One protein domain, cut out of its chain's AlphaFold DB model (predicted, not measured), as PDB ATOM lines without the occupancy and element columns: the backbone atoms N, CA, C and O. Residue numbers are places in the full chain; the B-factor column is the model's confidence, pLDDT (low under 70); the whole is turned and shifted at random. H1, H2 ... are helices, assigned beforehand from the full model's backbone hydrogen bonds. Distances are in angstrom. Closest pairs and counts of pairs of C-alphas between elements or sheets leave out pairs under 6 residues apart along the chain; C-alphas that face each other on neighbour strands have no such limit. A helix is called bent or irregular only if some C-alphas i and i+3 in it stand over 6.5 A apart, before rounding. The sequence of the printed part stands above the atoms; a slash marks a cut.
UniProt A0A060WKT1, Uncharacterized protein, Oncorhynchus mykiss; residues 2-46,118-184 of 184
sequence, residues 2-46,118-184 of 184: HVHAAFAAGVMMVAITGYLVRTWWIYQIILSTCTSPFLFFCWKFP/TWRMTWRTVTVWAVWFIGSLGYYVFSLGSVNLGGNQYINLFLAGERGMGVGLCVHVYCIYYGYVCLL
ATOM      1  N   HIS A   2       3.243  18.842 -16.242       59.75
ATOM      2  CA  HIS A   2       4.274  17.833 -15.908       59.75
ATOM      3  C   HIS A   2       5.735  18.225 -16.219       59.75
ATOM      4  O   HIS A   2       6.625  17.921 -15.432       59.75
ATOM      5  N   VAL A   3       5.996  18.943 -17.316       69.75
ATOM      6  CA  VAL A   3       7.371  19.313 -17.716       69.75
ATOM      7  C   VAL A   3       8.013  20.308 -16.738       69.75
ATOM      8  O   VAL A   3       9.175  20.158 -16.373       69.75
ATOM      9  N   HIS A   4       7.250  21.287 -16.246       68.19
ATOM     10  CA  HIS A   4       7.747  22.248 -15.255       68.19
ATOM     11  C   HIS A   4       8.029  21.587 -13.900       68.19
ATOM     12  O   HIS A   4       8.981  21.966 -13.221       68.19
ATOM     13  N   ALA A   5       7.254  20.561 -13.536       73.31
ATOM     14  CA  ALA A   5       7.510  19.774 -12.333       73.31
ATOM     15  C   ALA A   5       8.820  18.974 -12.443       73.31
ATOM     16  O   ALA A   5       9.598  18.954 -11.493       73.31
ATOM     17  N   ALA A   6       9.106  18.384 -13.610       74.56
ATOM     18  CA  ALA A   6      10.374  17.693 -13.859       74.56
ATOM     19  C   ALA A   6      11.582  18.645 -13.775       74.56
ATOM     20  O   ALA A   6      12.611  18.289 -13.204       74.56
ATOM     21  N   PHE A   7      11.439  19.877 -14.277       76.25
ATOM     22  CA  PHE A   7      12.470  20.910 -14.143       76.25
ATOM     23  C   PHE A   7      12.730  21.281 -12.674       76.25
ATOM     24  O   PHE A   7      13.879  21.271 -12.235       76.25
ATOM     25  N   ALA A   8      11.675  21.534 -11.890       77.00
ATOM     26  CA  ALA A   8      11.802  21.833 -10.461       77.00
ATOM     27  C   ALA A   8      12.443  20.670  -9.679       77.00
ATOM     28  O   ALA A   8      13.358  20.887  -8.884       77.00
ATOM     29  N   ALA A   9      12.032  19.430  -9.964       79.50
ATOM     30  CA  ALA A   9      12.631  18.233  -9.376       79.50
ATOM     31  C   ALA A   9      14.131  18.115  -9.703       79.50
ATOM     32  O   ALA A   9      14.930  17.769  -8.830       79.50
ATOM     33  N   GLY A  10      14.530  18.463 -10.930       81.56
ATOM     34  CA  GLY A  10      15.933  18.540 -11.332       81.56
ATOM     35  C   GLY A  10      16.731  19.540 -10.492       81.56
ATOM     36  O   GLY A  10      17.780  19.186  -9.958       81.56
ATOM     37  N   VAL A  11      16.212  20.757 -10.293       80.62
ATOM     38  CA  VAL A  11      16.867  21.786  -9.459       80.62
ATOM     39  C   VAL A  11      17.063  21.303  -8.016       80.62
ATOM     40  O   VAL A  11      18.141  21.476  -7.447       80.62
ATOM     41  N   MET A  12      16.062  20.634  -7.437       80.88
ATOM     42  CA  MET A  12      16.157  20.074  -6.083       80.88
ATOM     43  C   MET A  12      17.212  18.959  -5.990       80.88
ATOM     44  O   MET A  12      18.006  18.938  -5.049       80.88
ATOM     45  N   MET A  13      17.272  18.062  -6.980       83.19
ATOM     46  CA  MET A  13      18.273  16.988  -7.042       83.19
ATOM     47  C   MET A  13      19.703  17.540  -7.154       83.19
ATOM     48  O   MET A  13      20.621  17.056  -6.485       83.19
ATOM     49  N   VAL A  14      19.885  18.590  -7.955       83.44
ATOM     50  CA  VAL A  14      21.158  19.306  -8.110       83.44
ATOM     51  C   VAL A  14      21.583  19.955  -6.786       83.44
ATOM     52  O   VAL A  14      22.736  19.809  -6.375       83.44
ATOM     53  N   ALA A  15      20.652  20.593  -6.069       82.19
ATOM     54  CA  ALA A  15      20.912  21.206  -4.766       82.19
ATOM     55  C   ALA A  15      21.369  20.183  -3.709       82.19
ATOM     56  O   ALA A  15      22.363  20.411  -3.017       82.19
ATOM     57  N   ILE A  16      20.697  19.027  -3.631       83.50
ATOM     58  CA  ILE A  16      21.071  17.927  -2.724       83.50
ATOM     59  C   ILE A  16      22.462  17.386  -3.078       83.50
ATOM     60  O   ILE A  16      23.312  17.223  -2.202       83.50
ATOM     61  N   THR A  17      22.718  17.147  -4.365       81.75
ATOM     62  CA  THR A  17      24.005  16.612  -4.832       81.75
ATOM     63  C   THR A  17      25.151  17.577  -4.523       81.75
ATOM     64  O   THR A  17      26.208  17.146  -4.066       81.75
ATOM     65  N   GLY A  18      24.933  18.884  -4.689       81.44
ATOM     66  CA  GLY A  18      25.917  19.910  -4.336       81.44
ATOM     67  C   GLY A  18      26.159  20.036  -2.827       81.44
ATOM     68  O   GLY A  18      27.272  20.352  -2.404       81.44
ATOM     69  N   TYR A  19      25.152  19.746  -1.997       82.00
ATOM     70  CA  TYR A  19      25.327  19.697  -0.546       82.00
ATOM     71  C   TYR A  19      26.206  18.514  -0.115       82.00
ATOM     72  O   TYR A  19      27.096  18.693   0.720       82.00
ATOM     73  N   LEU A  20      25.970  17.331  -0.696       81.94
ATOM     74  CA  LEU A  20      26.668  16.084  -0.358       81.94
ATOM     75  C   LEU A  20      28.088  16.015  -0.939       81.94
ATOM     76  O   LEU A  20      28.999  15.506  -0.289       81.94
ATOM     77  N   VAL A  21      28.288  16.528  -2.154       81.88
ATOM     78  CA  VAL A  21      29.557  16.434  -2.884       81.88
ATOM     79  C   VAL A  21      30.172  17.818  -3.017       81.88
ATOM     80  O   VAL A  21      29.812  18.609  -3.886       81.88
ATOM     81  N   ARG A  22      31.155  18.105  -2.162       75.81
ATOM     82  CA  ARG A  22      31.869  19.393  -2.157       75.81
ATOM     83  C   ARG A  22      32.972  19.479  -3.223       75.81
ATOM     84  O   ARG A  22      33.455  20.563  -3.531       75.81
ATOM     85  N   THR A  23      33.358  18.342  -3.800       86.31
ATOM     86  CA  THR A  23      34.398  18.246  -4.828       86.31
ATOM     87  C   THR A  23      33.820  18.520  -6.219       86.31
ATOM     88  O   THR A  23      33.038  17.726  -6.740       86.31
ATOM     89  N   TRP A  24      34.241  19.621  -6.847       82.62
ATOM     90  CA  TRP A  24      33.648  20.135  -8.091       82.62
ATOM     91  C   TRP A  24      33.682  19.149  -9.273       82.62
ATOM     92  O   TRP A  24      32.716  19.067 -10.026       82.62
ATOM     93  N   TRP A  25      34.754  18.368  -9.434       86.00
ATOM     94  CA  TRP A  25      34.879  17.426 -10.552       86.00
ATOM     95  C   TRP A  25      34.002  16.178 -10.364       86.00
ATOM     96  O   TRP A  25      33.377  15.729 -11.319       86.00
ATOM     97  N   ILE A  26      33.873  15.667  -9.131       85.94
ATOM     98  CA  ILE A  26      32.964  14.549  -8.812       85.94
ATOM     99  C   ILE A  26      31.520  14.975  -9.079       85.94
ATOM    100  O   ILE A  26      30.749  14.238  -9.687       85.94
ATOM    101  N   TYR A  27      31.174  16.200  -8.688       83.06
ATOM    102  CA  TYR A  27      29.866  16.785  -8.954       83.06
ATOM    103  C   TYR A  27      29.550  16.852 -10.461       83.06
ATOM    104  O   TYR A  27      28.474  16.428 -10.880       83.06
ATOM    105  N   GLN A  28      30.500  17.294 -11.295       84.06
ATOM    106  CA  GLN A  28      30.329  17.316 -12.756       84.06
ATOM    107  C   GLN A  28      30.163  15.912 -13.357       84.06
ATOM    108  O   GLN A  28      29.336  15.725 -14.253       84.06
ATOM    109  N   ILE A  29      30.894  14.912 -12.850       88.62
ATOM    110  CA  ILE A  29      30.761  13.516 -13.297       88.62
ATOM    111  C   ILE A  29      29.371  12.971 -12.966       88.62
ATOM    112  O   ILE A  29      28.746  12.348 -13.825       88.62
ATOM    113  N   ILE A  30      28.859  13.227 -11.758       87.69
ATOM    114  CA  ILE A  30      27.523  12.775 -11.345       87.69
ATOM    115  C   ILE A  30      26.455  13.386 -12.256       87.69
ATOM    116  O   ILE A  30      25.647  12.652 -12.823       87.69
ATOM    117  N   LEU A  31      26.491  14.703 -12.475       85.12
ATOM    118  CA  LEU A  31      25.533  15.378 -13.359       85.12
ATOM    119  C   LEU A  31      25.601  14.863 -14.802       85.12
ATOM    120  O   LEU A  31      24.565  14.599 -15.417       85.12
ATOM    121  N   SER A  32      26.809  14.684 -15.335       85.75
ATOM    122  CA  SER A  32      27.016  14.157 -16.691       85.75
ATOM    123  C   SER A  32      26.501  12.722 -16.814       85.75
ATOM    124  O   SER A  32      25.854  12.365 -17.796       85.75
ATOM    125  N   THR A  33      26.713  11.902 -15.783       88.81
ATOM    126  CA  THR A  33      26.224  10.520 -15.746       88.81
ATOM    127  C   THR A  33      24.701  10.477 -15.688       88.81
ATOM    128  O   THR A  33      24.104   9.721 -16.447       88.81
ATOM    129  N   CYS A  34      24.057  11.315 -14.870       85.62
ATOM    130  CA  CYS A  34      22.595  11.392 -14.781       85.62
ATOM    131  C   CYS A  34      21.936  11.895 -16.076       85.62
ATOM    132  O   CYS A  34      20.822  11.485 -16.392       85.62
ATOM    133  N   THR A  35      22.606  12.770 -16.829       81.56
ATOM    134  CA  THR A  35      22.085  13.331 -18.091       81.56
ATOM    135  C   THR A  35      22.393  12.466 -19.313       81.56
ATOM    136  O   THR A  35      21.638  12.497 -20.284       81.56
ATOM    137  N   SER A  36      23.443  11.644 -19.267       85.38
ATOM    138  CA  SER A  36      23.859  10.798 -20.392       85.38
ATOM    139  C   SER A  36      22.780   9.857 -20.960       85.38
ATOM    140  O   SER A  36      22.693   9.768 -22.186       85.38
ATOM    141  N   PRO A  37      21.894   9.209 -20.166       84.44
ATOM    142  CA  PRO A  37      20.882   8.305 -20.705       84.44
ATOM    143  C   PRO A  37      19.904   9.040 -21.618       84.44
ATOM    144  O   PRO A  37      19.469   8.489 -22.626       84.44
ATOM    145  N   PHE A  38      19.601  10.305 -21.310       79.75
ATOM    146  CA  PHE A  38      18.696  11.129 -22.104       79.75
ATOM    147  C   PHE A  38      19.191  11.299 -23.545       79.75
ATOM    148  O   PHE A  38      18.396  11.189 -24.474       79.75
ATOM    149  N   LEU A  39      20.504  11.458 -23.750       79.31
ATOM    150  CA  LEU A  39      21.096  11.568 -25.089       79.31
ATOM    151  C   LEU A  39      20.876  10.297 -25.920       79.31
ATOM    152  O   LEU A  39      20.560  10.379 -27.107       79.31
ATOM    153  N   PHE A  40      20.983   9.124 -25.292       80.25
ATOM    154  CA  PHE A  40      20.710   7.850 -25.960       80.25
ATOM    155  C   PHE A  40      19.222   7.679 -26.278       80.25
ATOM    156  O   PHE A  40      18.876   7.182 -27.354       80.25
ATOM    157  N   PHE A  41      18.334   8.130 -25.388       78.38
ATOM    158  CA  PHE A  41      16.895   8.107 -25.643       78.38
ATOM    159  C   PHE A  41      16.493   9.055 -26.775       78.38
ATOM    160  O   PHE A  41      15.689   8.654 -27.612       78.38
ATOM    161  N   CYS A  42      17.082  10.252 -26.874       77.75
ATOM    162  CA  CYS A  42      16.793  11.201 -27.956       77.75
ATOM    163  C   CYS A  42      17.011  10.608 -29.354       77.75
ATOM    164  O   CYS A  42      16.244  10.920 -30.257       77.75
ATOM    165  N   TRP A  43      17.995   9.720 -29.530       73.06
ATOM    166  CA  TRP A  43      18.209   9.031 -30.808       73.06
ATOM    167  C   TRP A  43      17.074   8.052 -31.133       73.06
ATOM    168  O   TRP A  43      16.701   7.864 -32.287       73.06
ATOM    169  N   LYS A  44      16.530   7.384 -30.112       73.06
ATOM    170  CA  LYS A  44      15.479   6.374 -30.275       73.06
ATOM    171  C   LYS A  44      14.084   6.971 -30.426       73.06
ATOM    172  O   LYS A  44      13.178   6.241 -30.827       73.06
ATOM    173  N   PHE A  45      13.897   8.250 -30.107       73.81
ATOM    174  CA  PHE A  45      12.602   8.894 -30.264       73.81
ATOM    175  C   PHE A  45      12.265   9.072 -31.749       73.81
ATOM    176  O   PHE A  45      13.078   9.617 -32.497       73.81
ATOM    177  N   PRO A  46      11.076   8.625 -32.190       71.62
ATOM    178  CA  PRO A  46      10.626   8.889 -33.545       71.62
ATOM    179  C   PRO A  46      10.459  10.398 -33.758       71.62
ATOM    180  O   PRO A  46      10.132  11.140 -32.827       71.62
ATOM    181  N   THR A 118       7.924  41.464 -42.597       77.75
ATOM    182  CA  THR A 118       6.682  42.205 -42.322       77.75
ATOM    183  C   THR A 118       6.713  42.808 -40.922       77.75
ATOM    184  O   THR A 118       6.865  42.086 -39.940       77.75
ATOM    185  N   TRP A 119       6.461  44.118 -40.807       73.25
ATOM    186  CA  TRP A 119       6.483  44.873 -39.540       73.25
ATOM    187  C   TRP A 119       5.681  44.214 -38.401       73.25
ATOM    188  O   TRP A 119       6.129  44.154 -37.258       73.25
ATOM    189  N   ARG A 120       4.511  43.647 -38.723       74.06
ATOM    190  CA  ARG A 120       3.655  42.929 -37.765       74.06
ATOM    191  C   ARG A 120       4.297  41.634 -37.240       74.06
ATOM    192  O   ARG A 120       4.151  41.327 -36.061       74.06
ATOM    193  N   MET A 121       5.011  40.896 -38.089       75.06
ATOM    194  CA  MET A 121       5.700  39.653 -37.712       75.06
ATOM    195  C   MET A 121       6.964  39.944 -36.897       75.06
ATOM    196  O   MET A 121       7.214  39.292 -35.879       75.06
ATOM    197  N   THR A 122       7.697  40.992 -37.275       79.75
ATOM    198  CA  THR A 122       8.856  41.485 -36.527       79.75
ATOM    199  C   THR A 122       8.471  41.866 -35.103       79.75
ATOM    200  O   THR A 122       9.106  41.405 -34.159       79.75
ATOM    201  N   TRP A 123       7.400  42.645 -34.919       78.38
ATOM    202  CA  TRP A 123       6.976  43.079 -33.583       78.38
ATOM    203  C   TRP A 123       6.571  41.908 -32.679       78.38
ATOM    204  O   TRP A 123       6.962  41.856 -31.510       78.38
ATOM    205  N   ARG A 124       5.845  40.927 -33.232       80.69
ATOM    206  CA  ARG A 124       5.490  39.686 -32.525       80.69
ATOM    207  C   ARG A 124       6.737  38.901 -32.115       80.69
ATOM    208  O   ARG A 124       6.866  38.528 -30.952       80.69
ATOM    209  N   THR A 125       7.682  38.719 -33.036       82.19
ATOM    210  CA  THR A 125       8.944  38.008 -32.770       82.19
ATOM    211  C   THR A 125       9.772  38.715 -31.697       82.19
ATOM    212  O   THR A 125      10.219  38.076 -30.746       82.19
ATOM    213  N   VAL A 126       9.921  40.039 -31.798       86.94
ATOM    214  CA  VAL A 126      10.659  40.859 -30.824       86.94
ATOM    215  C   VAL A 126      10.002  40.806 -29.450       86.94
ATOM    216  O   VAL A 126      10.706  40.691 -28.452       86.94
ATOM    217  N   THR A 127       8.671  40.832 -29.378       83.75
ATOM    218  CA  THR A 127       7.948  40.738 -28.104       83.75
ATOM    219  C   THR A 127       8.176  39.378 -27.450       83.75
ATOM    220  O   THR A 127       8.522  39.321 -26.272       83.75
ATOM    221  N   VAL A 128       8.074  38.280 -28.205       83.62
ATOM    222  CA  VAL A 128       8.367  36.931 -27.689       83.62
ATOM    223  C   VAL A 128       9.820  36.831 -27.212       83.62
ATOM    224  O   VAL A 128      10.079  36.302 -26.129       83.62
ATOM    225  N   TRP A 129      10.768  37.381 -27.973       84.12
ATOM    226  CA  TRP A 129      12.179  37.419 -27.582       84.12
ATOM    227  C   TRP A 129      12.421  38.259 -26.328       84.12
ATOM    228  O   TRP A 129      13.163  37.831 -25.447       84.12
ATOM    229  N   ALA A 130      11.778  39.420 -26.211       86.69
ATOM    230  CA  ALA A 130      11.891  40.286 -25.045       86.69
ATOM    231  C   ALA A 130      11.315  39.610 -23.795       86.69
ATOM    232  O   ALA A 130      11.964  39.603 -22.752       86.69
ATOM    233  N   VAL A 131      10.142  38.979 -23.904       84.75
ATOM    234  CA  VAL A 131       9.527  38.224 -22.801       84.75
ATOM    235  C   VAL A 131      10.436  37.078 -22.358       84.75
ATOM    236  O   VAL A 131      10.690  36.922 -21.163       84.75
ATOM    237  N   TRP A 132      10.984  36.312 -23.305       84.56
ATOM    238  CA  TRP A 132      11.940  35.245 -23.004       84.56
ATOM    239  C   TRP A 132      13.207  35.772 -22.320       84.56
ATOM    240  O   TRP A 132      13.666  35.197 -21.329       84.56
ATOM    241  N   PHE A 133      13.764  36.874 -22.825       87.19
ATOM    242  CA  PHE A 133      14.968  37.495 -22.283       87.19
ATOM    243  C   PHE A 133      14.749  38.012 -20.860       87.19
ATOM    244  O   PHE A 133      15.531  37.691 -19.967       87.19
ATOM    245  N   ILE A 134      13.662  38.753 -20.623       87.25
ATOM    246  CA  ILE A 134      13.310  39.285 -19.300       87.25
ATOM    247  C   ILE A 134      13.039  38.137 -18.321       87.25
ATOM    248  O   ILE A 134      13.538  38.169 -17.197       87.25
ATOM    249  N   GLY A 135      12.314  37.098 -18.746       80.38
ATOM    250  CA  GLY A 135      12.070  35.908 -17.928       80.38
ATOM    251  C   GLY A 135      13.361  35.172 -17.558       80.38
ATOM    252  O   GLY A 135      13.566  34.825 -16.394       80.38
ATOM    253  N   SER A 136      14.269  35.001 -18.523       80.69
ATOM    254  CA  SER A 136      15.584  34.385 -18.299       80.69
ATOM    255  C   SER A 136      16.436  35.219 -17.346       80.69
ATOM    256  O   SER A 136      17.014  34.686 -16.401       80.69
ATOM    257  N   LEU A 137      16.484  36.537 -17.550       83.50
ATOM    258  CA  LEU A 137      17.219  37.451 -16.682       83.50
ATOM    259  C   LEU A 137      16.662  37.422 -15.254       83.50
ATOM    260  O   LEU A 137      17.433  37.299 -14.307       83.50
ATOM    261  N   GLY A 138      15.336  37.456 -15.096       81.81
ATOM    262  CA  GLY A 138      14.673  37.330 -13.799       81.81
ATOM    263  C   GLY A 138      15.018  36.019 -13.090       81.81
ATOM    264  O   GLY A 138      15.333  36.033 -11.900       81.81
ATOM    265  N   TYR A 139      15.051  34.902 -13.824       76.69
ATOM    266  CA  TYR A 139      15.492  33.611 -13.290       76.69
ATOM    267  C   TYR A 139      16.947  33.651 -12.800       76.69
ATOM    268  O   TYR A 139      17.223  33.222 -11.679       76.69
ATOM    269  N   TYR A 140      17.876  34.209 -13.584       77.56
ATOM    270  CA  TYR A 140      19.279  34.323 -13.173       77.56
ATOM    271  C   TYR A 140      19.467  35.258 -11.978       77.56
ATOM    272  O   TYR A 140      20.208  34.918 -11.060       77.56
ATOM    273  N   VAL A 141      18.774  36.398 -11.950       80.62
ATOM    274  CA  VAL A 141      18.815  37.339 -10.820       80.62
ATOM    275  C   VAL A 141      18.301  36.668  -9.547       80.62
ATOM    276  O   VAL A 141      18.937  36.774  -8.501       80.62
ATOM    277  N   PHE A 142      17.200  35.922  -9.633       73.50
ATOM    278  CA  PHE A 142      16.670  35.169  -8.499       73.50
ATOM    279  C   PHE A 142      17.625  34.053  -8.052       73.50
ATOM    280  O   PHE A 142      17.910  33.916  -6.861       73.50
ATOM    281  N   SER A 143      18.177  33.294  -9.002       71.50
ATOM    282  CA  SER A 143      19.123  32.211  -8.721       71.50
ATOM    283  C   SER A 143      20.407  32.732  -8.072       71.50
ATOM    284  O   SER A 143      20.852  32.165  -7.079       71.50
ATOM    285  N   LEU A 144      20.989  33.822  -8.576       74.31
ATOM    286  CA  LEU A 144      22.184  34.446  -7.999       74.31
ATOM    287  C   LEU A 144      21.879  35.096  -6.645       74.31
ATOM    288  O   LEU A 144      22.673  34.974  -5.712       74.31
ATOM    289  N   GLY A 145      20.704  35.716  -6.511       73.88
ATOM    290  CA  GLY A 145      20.203  36.226  -5.239       73.88
ATOM    291  C   GLY A 145      20.140  35.128  -4.179       73.88
ATOM    292  O   GLY A 145      20.640  35.327  -3.077       73.88
ATOM    293  N   SER A 146      19.636  33.937  -4.520       67.44
ATOM    294  CA  SER A 146      19.530  32.807  -3.581       67.44
ATOM    295  C   SER A 146      20.876  32.338  -3.005       67.44
ATOM    296  O   SER A 146      20.931  31.886  -1.859       67.44
ATOM    297  N   VAL A 147      21.965  32.498  -3.764       66.38
ATOM    298  CA  VAL A 147      23.335  32.177  -3.330       66.38
ATOM    299  C   VAL A 147      23.910  33.282  -2.436       66.38
ATOM    300  O   VAL A 147      24.724  32.996  -1.562       66.38
ATOM    301  N   ASN A 148      23.468  34.530  -2.624       67.88
ATOM    302  CA  ASN A 148      23.941  35.696  -1.874       67.88
ATOM    303  C   ASN A 148      23.112  36.001  -0.609       67.88
ATOM    304  O   ASN A 148      23.539  36.784   0.238       67.88
ATOM    305  N   LEU A 149      21.932  35.386  -0.448       65.19
ATOM    306  CA  LEU A 149      21.238  35.342   0.840       65.19
ATOM    307  C   LEU A 149      22.110  34.536   1.815       65.19
ATOM    308  O   LEU A 149      22.241  33.322   1.674       65.19
ATOM    309  N   GLY A 150      22.730  35.216   2.781       60.19
ATOM    310  CA  GLY A 150      23.622  34.597   3.764       60.19
ATOM    311  C   GLY A 150      23.038  33.319   4.383       60.19
ATOM    312  O   GLY A 150      21.853  33.251   4.700       60.19
ATOM    313  N   GLY A 151      23.875  32.289   4.526       70.31
ATOM    314  CA  GLY A 151      23.465  30.952   4.954       70.31
ATOM    315  C   GLY A 151      24.095  29.855   4.094       70.31
ATOM    316  O   GLY A 151      25.129  30.057   3.459       70.31
ATOM    317  N   ASN A 152      23.486  28.667   4.078       72.94
ATOM    318  CA  ASN A 152      23.955  27.558   3.251       72.94
ATOM    319  C   ASN A 152      23.323  27.627   1.849       72.94
ATOM    320  O   ASN A 152      22.148  27.299   1.676       72.94
ATOM    321  N   GLN A 153      24.131  28.003   0.855       73.00
ATOM    322  CA  GLN A 153      23.754  28.140  -0.561       73.00
ATOM    323  C   GLN A 153      22.940  26.959  -1.126       73.00
ATOM    324  O   GLN A 153      22.025  27.161  -1.921       73.00
ATOM    325  N   TYR A 154      23.215  25.728  -0.684       71.75
ATOM    326  CA  TYR A 154      22.531  24.534  -1.183       71.75
ATOM    327  C   TYR A 154      21.109  24.388  -0.621       71.75
ATOM    328  O   TYR A 154      20.209  23.934  -1.324       71.75
ATOM    329  N   ILE A 155      20.881  24.822   0.623       71.56
ATOM    330  CA  ILE A 155      19.550  24.806   1.252       71.56
ATOM    331  C   ILE A 155      18.670  25.896   0.634       71.56
ATOM    332  O   ILE A 155      17.503  25.653   0.330       71.56
ATOM    333  N   ASN A 156      19.243  27.072   0.368       74.38
ATOM    334  CA  ASN A 156      18.536  28.152  -0.319       74.38
ATOM    335  C   ASN A 156      18.108  27.733  -1.735       74.38
ATOM    336  O   ASN A 156      16.977  28.009  -2.132       74.38
ATOM    337  N   LEU A 157      18.972  27.017  -2.464       70.88
ATOM    338  CA  LEU A 157      18.658  26.489  -3.793       70.88
ATOM    339  C   LEU A 157      17.564  25.408  -3.751       70.88
ATOM    340  O   LEU A 157      16.686  25.384  -4.613       70.88
ATOM    341  N   PHE A 158      17.568  24.546  -2.732       73.06
ATOM    342  CA  PHE A 158      16.519  23.542  -2.532       73.06
ATOM    343  C   PHE A 158      15.147  24.188  -2.272       73.06
ATOM    344  O   PHE A 158      14.169  23.862  -2.946       73.06
ATOM    345  N   LEU A 159      15.091  25.171  -1.365       70.75
ATOM    346  CA  LEU A 159      13.873  25.935  -1.057       70.75
ATOM    347  C   LEU A 159      13.390  26.772  -2.252       70.75
ATOM    348  O   LEU A 159      12.188  26.985  -2.433       70.75
ATOM    349  N   ALA A 160      14.317  27.258  -3.081       69.56
ATOM    350  CA  ALA A 160      13.997  27.925  -4.335       69.56
ATOM    351  C   ALA A 160      13.363  26.962  -5.353       69.56
ATOM    352  O   ALA A 160      12.418  27.354  -6.032       69.56
ATOM    353  N   GLY A 161      13.826  25.709  -5.429       65.19
ATOM    354  CA  GLY A 161      13.225  24.666  -6.270       65.19
ATOM    355  C   GLY A 161      11.798  24.304  -5.844       65.19
ATOM    356  O   GLY A 161      10.907  24.227  -6.690       65.19
ATOM    357  N   GLU A 162      11.562  24.178  -4.536       69.00
ATOM    358  CA  GLU A 162      10.231  23.939  -3.960       69.00
ATOM    359  C   GLU A 162       9.257  25.090  -4.279       69.00
ATOM    360  O   GLU A 162       8.164  24.864  -4.802       69.00
ATOM    361  N   ARG A 163       9.668  26.348  -4.050       62.97
ATOM    362  CA  ARG A 163       8.826  27.526  -4.350       62.97
ATOM    363  C   ARG A 163       8.721  27.846  -5.844       62.97
ATOM    364  O   ARG A 163       7.732  28.438  -6.276       62.97
ATOM    365  N   GLY A 164       9.710  27.452  -6.644       58.81
ATOM    366  CA  GLY A 164       9.764  27.675  -8.091       58.81
ATOM    367  C   GLY A 164       8.625  26.998  -8.859       58.81
ATOM    368  O   GLY A 164       8.219  27.506  -9.908       58.81
ATOM    369  N   MET A 165       8.027  25.932  -8.305       51.41
ATOM    370  CA  MET A 165       6.792  25.337  -8.836       51.41
ATOM    371  C   MET A 165       5.631  26.347  -8.912       51.41
ATOM    372  O   MET A 165       4.828  26.275  -9.841       51.41
ATOM    373  N   GLY A 166       5.566  27.326  -7.999       46.78
ATOM    374  CA  GLY A 166       4.546  28.382  -8.009       46.78
ATOM    375  C   GLY A 166       4.818  29.506  -9.017       46.78
ATOM    376  O   GLY A 166       3.889  30.039  -9.619       46.78
ATOM    377  N   VAL A 167       6.089  29.838  -9.268       50.50
ATOM    378  CA  VAL A 167       6.473  30.938 -10.178       50.50
ATOM    379  C   VAL A 167       6.334  30.528 -11.647       50.50
ATOM    380  O   VAL A 167       5.915  31.337 -12.476       50.50
ATOM    381  N   GLY A 168       6.600  29.258 -11.972       48.69
ATOM    382  CA  GLY A 168       6.360  28.713 -13.313       48.69
ATOM    383  C   GLY A 168       4.889  28.801 -13.731       48.69
ATOM    384  O   GLY A 168       4.604  29.122 -14.882       48.69
ATOM    385  N   LEU A 169       3.958  28.613 -12.788       41.75
ATOM    386  CA  LEU A 169       2.523  28.842 -12.993       41.75
ATOM    387  C   LEU A 169       2.219  30.317 -13.280       41.75
ATOM    388  O   LEU A 169       1.499  30.605 -14.231       41.75
ATOM    389  N   CYS A 170       2.807  31.254 -12.530       41.78
ATOM    390  CA  CYS A 170       2.609  32.687 -12.758       41.78
ATOM    391  C   CYS A 170       3.148  33.156 -14.115       41.78
ATOM    392  O   CYS A 170       2.450  33.900 -14.791       41.78
ATOM    393  N   VAL A 171       4.330  32.703 -14.547       47.53
ATOM    394  CA  VAL A 171       4.897  33.061 -15.863       47.53
ATOM    395  C   VAL A 171       4.111  32.416 -17.003       47.53
ATOM    396  O   VAL A 171       3.913  33.048 -18.035       47.53
ATOM    397  N   HIS A 172       3.601  31.194 -16.825       44.94
ATOM    398  CA  HIS A 172       2.751  30.550 -17.828       44.94
ATOM    399  C   HIS A 172       1.389  31.245 -17.942       44.94
ATOM    400  O   HIS A 172       0.933  31.501 -19.051       44.94
ATOM    401  N   VAL A 173       0.780  31.638 -16.817       48.69
ATOM    402  CA  VAL A 173      -0.440  32.458 -16.808       48.69
ATOM    403  C   VAL A 173      -0.163  33.827 -17.425       48.69
ATOM    404  O   VAL A 173      -0.941  34.243 -18.268       48.69
ATOM    405  N   TYR A 174       0.961  34.485 -17.121       45.47
ATOM    406  CA  TYR A 174       1.333  35.771 -17.729       45.47
ATOM    407  C   TYR A 174       1.591  35.665 -19.239       45.47
ATOM    408  O   TYR A 174       1.111  36.507 -19.988       45.47
ATOM    409  N   CYS A 175       2.293  34.629 -19.709       42.97
ATOM    410  CA  CYS A 175       2.530  34.391 -21.137       42.97
ATOM    411  C   CYS A 175       1.256  33.998 -21.885       42.97
ATOM    412  O   CYS A 175       1.100  34.383 -23.037       42.97
ATOM    413  N   ILE A 176       0.335  33.267 -21.253       48.38
ATOM    414  CA  ILE A 176      -0.979  32.985 -21.838       48.38
ATOM    415  C   ILE A 176      -1.808  34.275 -21.866       48.38
ATOM    416  O   ILE A 176      -2.351  34.613 -22.907       48.38
ATOM    417  N   TYR A 177      -1.840  35.058 -20.784       36.81
ATOM    418  CA  TYR A 177      -2.636  36.289 -20.702       36.81
ATOM    419  C   TYR A 177      -2.134  37.377 -21.664       36.81
ATOM    420  O   TYR A 177      -2.923  37.958 -22.402       36.81
ATOM    421  N   TYR A 178      -0.822  37.617 -21.726       40.31
ATOM    422  CA  TYR A 178      -0.229  38.575 -22.669       40.31
ATOM    423  C   TYR A 178      -0.114  38.018 -24.090       40.31
ATOM    424  O   TYR A 178      -0.234  38.778 -25.047       40.31
ATOM    425  N   GLY A 179       0.057  36.703 -24.251       36.28
ATOM    426  CA  GLY A 179      -0.011  36.040 -25.552       36.28
ATOM    427  C   GLY A 179      -1.387  36.198 -26.194       36.28
ATOM    428  O   GLY A 179      -1.463  36.581 -27.354       36.28
ATOM    429  N   TYR A 180      -2.466  36.017 -25.424       32.62
ATOM    430  CA  TYR A 180      -3.841  36.258 -25.879       32.62
ATOM    431  C   TYR A 180      -4.119  37.740 -26.179       32.62
ATOM    432  O   TYR A 180      -4.777  38.041 -27.169       32.62
ATOM    433  N   VAL A 181      -3.594  38.672 -25.376       32.53
ATOM    434  CA  VAL A 181      -3.774  40.123 -25.597       32.53
ATOM    435  C   VAL A 181      -2.950  40.654 -26.782       32.53
ATOM    436  O   VAL A 181      -3.323  41.660 -27.368       32.53
ATOM    437  N   CYS A 182      -1.861  39.987 -27.179       31.12
ATOM    438  CA  CYS A 182      -1.119  40.310 -28.409       31.12
ATOM    439  C   CYS A 182      -1.639  39.587 -29.669       31.12
ATOM    440  O   CYS A 182      -1.193  39.904 -30.779       31.12
ATOM    441  N   LEU A 183      -2.516  38.591 -29.504       32.06
ATOM    442  CA  LEU A 183      -3.144  37.834 -30.593       32.06
ATOM    443  C   LEU A 183      -4.549  38.349 -30.962       32.06
ATOM    444  O   LEU A 183      -4.988  38.069 -32.076       32.06
ATOM    445  N   LEU A 184      -5.200  39.137 -30.095       29.75
ATOM    446  CA  LEU A 184      -6.363  39.987 -30.416       29.75
ATOM    447  C   LEU A 184      -5.920  41.368 -30.925       29.75
ATOM    448  O   LEU A 184      -6.607  41.899 -31.825       29.75
TER     449      LEU A 184
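AT A GLANCE: This is residues 2 to 46 and 118 to 184 of the 184 residues of an uncharacterized protein of Oncorhynchus mykiss (UniProt A0A060WKT1). Start from H4, the longest helix by residues: it lies side by side with the long helix H3 as a helical hairpin, and the shorter H1 packs along the part of H4 before and around its kink. From the end of H1 the chain folds back into the bent helix H2, which splays away from the others, so that residues 32 to 46 stick out free. The printed part has 112 residues with four named helices, H1, H2, H3 and H4 in chain order, and no named strand; the class is all helix. The whole is loose, with a radius of gyration of the C-alphas of 17.9 A, and flat, spanning 52 by 43 by 23 A.

IN THESE COORDINATES: Find C-alpha 153 at (23.754, 28.140, -0.561); from there H4, residues 153 to 183, runs 41.5 A to C-alpha 183 at (-3.144, 37.834, -30.593), with a kink of 45 degrees near residue 163. H4 is neither bent nor irregular, but only just: C-alphas 162 and 165 are 6.1 A apart. H3, residues 119 to 148, is 42.5 A long. H1, residues 2 to 20, begins at C-alpha 2, (4.274, 17.833, -15.908), and is 27.3 A long. H2, residues 24 to 44, was assigned as one helix by its hydrogen bonds but is bent, with C-alphas 34 and 37 standing 6.9 A apart; its arms are H2a, residues 24 to 34, and H2b, residues 37 to 44.

HOW THE PARTS SIT: Look first at H3 and H4, a helical hairpin: they touch, closest at the C-alphas of Val 147 and Gln 153, 4.9 A apart, and run opposite ways at a shallow tilt of 16 degrees. With residues 154 to 168 alone, H4 touches H1; the closest C-alphas are those of Met 12 and Phe 158, 5.0 A apart. H1 and H4 run opposite ways at a shallow tilt of 22 degrees. H1 and H3 are apart. H1 and H2a, also a helical hairpin, only just touch, with 3 pairs of C-alphas within 8 A, the closest those of Gly 18 and Tyr 27 at 6.8 A; H1 does so with residues 14 to 18 alone. They run opposite ways at a shallow tilt of 33 degrees, only just short of steep. H2b touches no helix, and the arms H2a and H2b stand at a shallow tilt of 34 degrees, again only just. The helix packing is mostly aligned, the three touching pairs being at a shallow tilt. In H1 and H2a every O i to N i+4 pair is within hydrogen-bond range; in H2b 2 of 4 are, in H3 25 of 26 and in H4 23 of 27.

THE WHOLE: The two C-alphas farthest apart are those of Leu 20 and Thr 118, 53.3 A. Residues 47 to 117 are not printed, and C-alphas 46 and 118 are 34.7 A apart across this cut. The links from H1 to H2 and from H3 to H4 are tight. The mean pLDDT of the printed part is 71.3; look for values under 70 at residues 2 to 4, 146 to 150 and 160 to 184.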